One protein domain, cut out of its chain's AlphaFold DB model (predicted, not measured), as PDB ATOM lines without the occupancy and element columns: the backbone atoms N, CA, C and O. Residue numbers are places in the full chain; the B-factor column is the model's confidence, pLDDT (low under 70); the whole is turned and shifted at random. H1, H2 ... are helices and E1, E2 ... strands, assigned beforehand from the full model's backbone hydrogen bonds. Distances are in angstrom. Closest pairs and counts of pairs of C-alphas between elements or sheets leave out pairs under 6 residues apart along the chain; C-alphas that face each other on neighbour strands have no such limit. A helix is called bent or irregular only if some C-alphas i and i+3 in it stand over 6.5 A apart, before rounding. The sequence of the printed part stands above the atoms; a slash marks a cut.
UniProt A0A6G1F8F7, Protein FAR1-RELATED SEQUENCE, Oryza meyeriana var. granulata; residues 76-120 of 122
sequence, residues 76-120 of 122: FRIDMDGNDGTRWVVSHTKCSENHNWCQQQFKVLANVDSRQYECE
ATOM      1  N   PHE A  76       3.224  43.465   6.055       74.44
ATOM      2  CA  PHE A  76       2.335  44.500   5.532       74.44
ATOM      3  C   PHE A  76       2.809  45.900   5.928       74.44
ATOM      4  O   PHE A  76       3.042  46.202   7.096       74.44
ATOM      5  N   ARG A  77       2.888  46.782   4.938       79.12
ATOM      6  CA  ARG A  77       3.079  48.221   5.102       79.12
ATOM      7  C   ARG A  77       1.821  48.941   4.658       79.12
ATOM      8  O   ARG A  77       1.252  48.610   3.619       79.12
ATOM      9  N   ILE A  78       1.406  49.914   5.455       84.06
ATOM     10  CA  ILE A  78       0.231  50.735   5.195       84.06
ATOM     11  C   ILE A  78       0.713  52.177   5.108       84.06
ATOM     12  O   ILE A  78       1.228  52.712   6.086       84.06
ATOM     13  N   ASP A  79       0.534  52.786   3.944       85.81
ATOM     14  CA  ASP A  79       0.891  54.175   3.676       85.81
ATOM     15  C   ASP A  79      -0.383  54.954   3.297       85.81
ATOM     16  O   ASP A  79      -1.304  54.391   2.706       85.81
ATOM     17  N   MET A  80      -0.485  56.241   3.646       85.00
ATOM     18  CA  MET A  80      -1.627  57.069   3.220       85.00
ATOM     19  C   MET A  80      -1.542  57.378   1.723       85.00
ATOM     20  O   MET A  80      -0.504  57.824   1.233       85.00
ATOM     21  N   ASP A  81      -2.653  57.191   1.011       83.00
ATOM     22  CA  ASP A  81      -2.790  57.527  -0.408       83.00
ATOM     23  C   ASP A  81      -3.430  58.915  -0.560       83.00
ATOM     24  O   ASP A  81      -4.640  59.056  -0.741       83.00
ATOM     25  N   GLY A  82      -2.612  59.963  -0.454       78.94
ATOM     26  CA  GLY A  82      -3.053  61.355  -0.556       78.94
ATOM     27  C   GLY A  82      -3.247  62.045   0.798       78.94
ATOM     28  O   GLY A  82      -2.755  61.588   1.824       78.94
ATOM     29  N   ASN A  83      -3.920  63.200   0.786       76.31
ATOM     30  CA  ASN A  83      -3.970  64.122   1.932       76.31
ATOM     31  C   ASN A  83      -5.343  64.184   2.625       76.31
ATOM     32  O   ASN A  83      -5.549  65.012   3.507       76.31
ATOM     33  N   ASP A  84      -6.303  63.360   2.191       77.12
ATOM     34  CA  ASP A  84      -7.676  63.352   2.713       77.12
ATOM     35  C   ASP A  84      -7.853  62.451   3.951       77.12
ATOM     36  O   ASP A  84      -8.902  62.484   4.585       77.12
ATOM     37  N   GLY A  85      -6.829  61.665   4.314       78.31
ATOM     38  CA  GLY A  85      -6.828  60.780   5.486       78.31
ATOM     39  C   GLY A  85      -7.771  59.577   5.379       78.31
ATOM     40  O   GLY A  85      -7.949  58.854   6.357       78.31
ATOM     41  N   THR A  86      -8.383  59.355   4.212       83.12
ATOM     42  CA  THR A  86      -9.400  58.306   4.018       83.12
ATOM     43  C   THR A  86      -8.931  57.166   3.131       83.12
ATOM     44  O   THR A  86      -9.512  56.081   3.172       83.12
ATOM     45  N   ARG A  87      -7.882  57.381   2.335       86.62
ATOM     46  CA  ARG A  87      -7.337  56.380   1.418       86.62
ATOM     47  C   ARG A  87      -5.971  55.900   1.873       86.62
ATOM     48  O   ARG A  87      -5.133  56.676   2.328       86.62
ATOM     49  N   TRP A  88      -5.755  54.604   1.712       85.50
ATOM     50  CA  TRP A  88      -4.575  53.895   2.180       85.50
ATOM     51  C   TRP A  88      -4.081  52.956   1.087       85.50
ATOM     52  O   TRP A  88      -4.882  52.290   0.433       85.50
ATOM     53  N   VAL A  89      -2.767  52.873   0.905       86.25
ATOM     54  CA  VAL A  89      -2.122  51.822   0.120       86.25
ATOM     55  C   VAL A  89      -1.592  50.776   1.086       86.25
ATOM     56  O   VAL A  89      -0.739  51.062   1.925       86.25
ATOM     57  N   VAL A  90      -2.087  49.552   0.956       83.94
ATOM     58  CA  VAL A  90      -1.568  48.385   1.661       83.94
ATOM     59  C   VAL A  90      -0.646  47.638   0.709       83.94
ATOM     60  O   VAL A  90      -1.056  47.221  -0.373       83.94
ATOM     61  N   SER A  91       0.611  47.471   1.100       78.81
ATOM     62  CA  SER A  91       1.609  46.708   0.352       78.81
ATOM     63  C   SER A  91       2.173  45.595   1.223       78.81
ATOM     64  O   SER A  91       2.293  45.748   2.436       78.81
ATOM     65  N   HIS A  92       2.514  44.458   0.625       73.62
ATOM     66  CA  HIS A  92       3.243  43.400   1.319       73.62
ATOM     67  C   HIS A  92       4.706  43.444   0.878       73.62
ATOM     68  O   HIS A  92       5.009  43.605  -0.299       73.62
ATOM     69  N   THR A  93       5.636  43.395   1.826       66.12
ATOM     70  CA  THR A  93       7.070  43.603   1.553       66.12
ATOM     71  C   THR A  93       7.857  42.317   1.367       66.12
ATOM     72  O   THR A  93       9.008  42.366   0.931       66.12
ATOM     73  N   LYS A  94       7.267  41.160   1.684       61.94
ATOM     74  CA  LYS A  94       7.972  39.879   1.708       61.94
ATOM     75  C   LYS A  94       7.382  38.949   0.658       61.94
ATOM     76  O   LYS A  94       6.308  38.384   0.825       61.94
ATOM     77  N   CYS A  95       8.126  38.748  -0.424       55.16
ATOM     78  CA  CYS A  95       7.781  37.741  -1.416       55.16
ATOM     79  C   CYS A  95       7.935  36.352  -0.770       55.16
ATOM     80  O   CYS A  95       9.056  35.937  -0.473       55.16
ATOM     81  N   SER A  96       6.829  35.654  -0.508       58.62
ATOM     82  CA  SER A  96       6.850  34.266  -0.027       58.62
ATOM     83  C   SER A  96       6.365  33.326  -1.130       58.62
ATOM     84  O   SER A  96       5.481  33.688  -1.904       58.62
ATOM     85  N   GLU A  97       6.917  32.112  -1.202       56.81
ATOM     86  CA  GLU A  97       6.525  31.102  -2.204       56.81
ATOM     87  C   GLU A  97       5.034  30.718  -2.119       56.81
ATOM     88  O   GLU A  97       4.445  30.304  -3.114       56.81
ATOM     89  N   ASN A  98       4.409  30.908  -0.950       55.81
ATOM     90  CA  ASN A  98       2.996  30.604  -0.705       55.81
ATOM     91  C   ASN A  98       2.045  31.760  -1.050       55.81
ATOM     92  O   ASN A  98       0.838  31.546  -1.153       55.81
ATOM     93  N   HIS A  99       2.567  32.975  -1.222       56.28
ATOM     94  CA  HIS A  99       1.765  34.178  -1.415       56.28
ATOM     95  C   HIS A  99       2.325  34.991  -2.591       56.28
ATOM     96  O   HIS A  99       3.024  35.991  -2.449       56.28
ATOM     97  N   ASN A 100       1.981  34.545  -3.793       56.00
ATOM     98  CA  ASN A 100       2.240  35.222  -5.066       56.00
ATOM     99  C   ASN A 100       1.529  36.587  -5.202       56.00
ATOM    100  O   ASN A 100       1.928  37.400  -6.031       56.00
ATOM    101  N   TRP A 101       0.524  36.870  -4.368       56.41
ATOM    102  CA  TRP A 101      -0.119  38.187  -4.263       56.41
ATOM    103  C   TRP A 101       0.694  39.202  -3.439       56.41
ATOM    104  O   TRP A 101       0.396  40.391  -3.486       56.41
ATOM    105  N   CYS A 102       1.758  38.788  -2.740       54.69
ATOM    106  CA  CYS A 102       2.603  39.680  -1.934       54.69
ATOM    107  C   CYS A 102       3.408  40.712  -2.745       54.69
ATOM    108  O   CYS A 102       4.121  41.517  -2.163       54.69
ATOM    109  N   GLN A 103       3.317  40.705  -4.078       55.50
ATOM    110  CA  GLN A 103       3.866  41.760  -4.943       55.50
ATOM    111  C   GLN A 103       2.815  42.797  -5.368       55.50
ATOM    112  O   GLN A 103       3.138  43.739  -6.091       55.50
ATOM    113  N   GLN A 104       1.561  42.630  -4.948       67.81
ATOM    114  CA  GLN A 104       0.476  43.538  -5.284       67.81
ATOM    115  C   GLN A 104       0.302  44.582  -4.182       67.81
ATOM    116  O   GLN A 104       0.382  44.294  -2.987       67.81
ATOM    117  N   GLN A 105       0.103  45.820  -4.616       76.19
ATOM    118  CA  GLN A 105      -0.354  46.902  -3.763       76.19
ATOM    119  C   GLN A 105      -1.862  47.000  -3.922       76.19
ATOM    120  O   GLN A 105      -2.364  46.833  -5.034       76.19
ATOM    121  N   PHE A 106      -2.552  47.266  -2.820       82.81
ATOM    122  CA  PHE A 106      -3.995  47.417  -2.806       82.81
ATOM    123  C   PHE A 106      -4.376  48.760  -2.206       82.81
ATOM    124  O   PHE A 106      -3.954  49.104  -1.100       82.81
ATOM    125  N   LYS A 107      -5.217  49.502  -2.909       85.88
ATOM    126  CA  LYS A 107      -5.890  50.687  -2.400       85.88
ATOM    127  C   LYS A 107      -7.101  50.289  -1.574       85.88
ATOM    128  O   LYS A 107      -7.961  49.514  -2.002       85.88
ATOM    129  N   VAL A 108      -7.162  50.868  -0.386       87.12
ATOM    130  CA  VAL A 108      -8.248  50.711   0.568       87.12
ATOM    131  C   VAL A 108      -8.800  52.090   0.895       87.12
ATOM    132  O   VAL A 108      -8.065  52.987   1.311       87.12
ATOM    133  N   LEU A 109     -10.105  52.261   0.723       85.88
ATOM    134  CA  LEU A 109     -10.846  53.382   1.277       85.88
ATOM    135  C   LEU A 109     -11.328  52.967   2.667       85.88
ATOM    136  O   LEU A 109     -12.058  51.989   2.797       85.88
ATOM    137  N   ALA A 110     -10.920  53.696   3.696       85.81
ATOM    138  CA  ALA A 110     -11.365  53.497   5.065       85.81
ATOM    139  C   ALA A 110     -11.732  54.855   5.667       85.81
ATOM    140  O   ALA A 110     -10.887  55.572   6.200       85.81
ATOM    141  N   ASN A 111     -13.013  55.203   5.573       85.00
ATOM    142  CA  ASN A 111     -13.573  56.391   6.199       85.00
ATOM    143  C   ASN A 111     -14.343  55.977   7.461       85.00
ATOM    144  O   ASN A 111     -15.410  55.366   7.391       85.00
ATOM    145  N   VAL A 112     -13.775  56.296   8.625       82.56
ATOM    146  CA  VAL A 112     -14.333  55.916   9.932       82.56
ATOM    147  C   VAL A 112     -15.610  56.697  10.248       82.56
ATOM    148  O   VAL A 112     -16.555  56.119  10.787       82.56
ATOM    149  N   ASP A 113     -15.669  57.972   9.862       83.81
ATOM    150  CA  ASP A 113     -16.799  58.857  10.155       83.81
ATOM    151  C   ASP A 113     -18.049  58.447   9.373       83.81
ATOM    152  O   ASP A 113     -19.149  58.384   9.927       83.81
ATOM    153  N   SER A 114     -17.883  58.097   8.094       85.50
ATOM    154  CA  SER A 114     -18.972  57.590   7.251       85.50
ATOM    155  C   SER A 114     -19.167  56.071   7.338       85.50
ATOM    156  O   SER A 114     -20.108  55.547   6.740       85.50
ATOM    157  N   ARG A 115     -18.310  55.356   8.086       84.62
ATOM    158  CA  ARG A 115     -18.245  53.882   8.166       84.62
ATOM    159  C   ARG A 115     -18.124  53.192   6.800       84.62
ATOM    160  O   ARG A 115     -18.642  52.089   6.614       84.62
ATOM    161  N   GLN A 116     -17.455  53.832   5.846       87.25
ATOM    162  CA  GLN A 116     -17.235  53.283   4.513       87.25
ATOM    163  C   GLN A 116     -15.885  52.568   4.453       87.25
ATOM    164  O   GLN A 116     -14.847  53.172   4.732       87.25
ATOM    165  N   TYR A 117     -15.909  51.294   4.064       86.88
ATOM    166  CA  TYR A 117     -14.717  50.466   3.904       86.88
ATOM    167  C   TYR A 117     -14.781  49.728   2.564       86.88
ATOM    168  O   TYR A 117     -15.661  48.892   2.368       86.88
ATOM    169  N   GLU A 118     -13.861  50.030   1.650       87.19
ATOM    170  CA  GLU A 118     -13.783  49.410   0.321       87.19
ATOM    171  C   GLU A 118     -12.330  49.021  -0.001       87.19
ATOM    172  O   GLU A 118     -11.413  49.804   0.230       87.19
ATOM    173  N   CYS A 119     -12.117  47.811  -0.532       82.56
ATOM    174  CA  CYS A 119     -10.827  47.304  -1.035       82.56
ATOM    175  C   CYS A 119     -10.941  47.195  -2.554       82.56
ATOM    176  O   CYS A 119     -11.944  46.679  -3.047       82.56
ATOM    177  N   GLU A 120      -9.912  47.585  -3.306       82.88
ATOM    178  CA  GLU A 120      -9.866  47.278  -4.749       82.88
ATOM    179  C   GLU A 120      -9.635  45.782  -5.046       82.88
ATOM    180  O   GLU A 120      -9.772  45.316  -6.176       82.88
TER     181      GLU A 120
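AT A GLANCE: This is residues 76 to 120 of the 122 residues of the protein "Protein FAR1-RELATED SEQUENCE" of Oryza meyeriana var. granulata (UniProt A0A6G1F8F7). Two strand hairpins, E1-E2 and E3-E4, stand side by side as one strongly twisted antiparallel sheet, and a loop with the short helix H1 reaches beyond one end of it. The 45 printed residues hold, along the chain, E1 E2 H1 E3 E4; the sheet's order is E1 - E2 - E3 - E4, mostly strand. The whole is a loose rod, radius of gyration of the C-alphas 12.1 A, spans 38 by 18 by 12 A.

IN THESE COORDINATES: Find C-alpha 105 at (-0.354, 46.902, -3.763); E3, residues 105 to 111, runs 19.1 A from there. E2, residues 87 to 92, spans 16.7 A, and E1, residues 76 to 80, 13.4 A. E4, residues 116 to 119, spans 10.4 A, ending at (-10.827, 47.304, -1.035). H1, residues 100 to 103, is only just irregular: its end C-alphas are 6.7 A apart.

HOW THE PARTS SIT: Inner strands E2 and E3 are antiparallel at 145 degrees; look at N 88 and O 108, 2.8 A. In hairpin E1-E2, at 156 degrees, find N 77 and O 91, 2.8 A; in hairpin E3-E4, at 174 degrees, N 109 and O 118, 2.8 A. These pairs are within hydrogen-bond range. Edge strands E1 and E4 are apart. H1 only grazes the sheet with residues 101 to 103; the closest C-alphas of E2 and H1, His 92 and Cys 102, are 5.0 A apart. H1 is too short for an O i to N i+4 pair, and its one O i to N i+3 pair is out of range.

THE WHOLE: The farthest C-alphas, Glu 97 and Asp 113, are 38.3 A apart. The printed part has no cut and no long link. Look for pLDDT under 70 at residues 93 to 104.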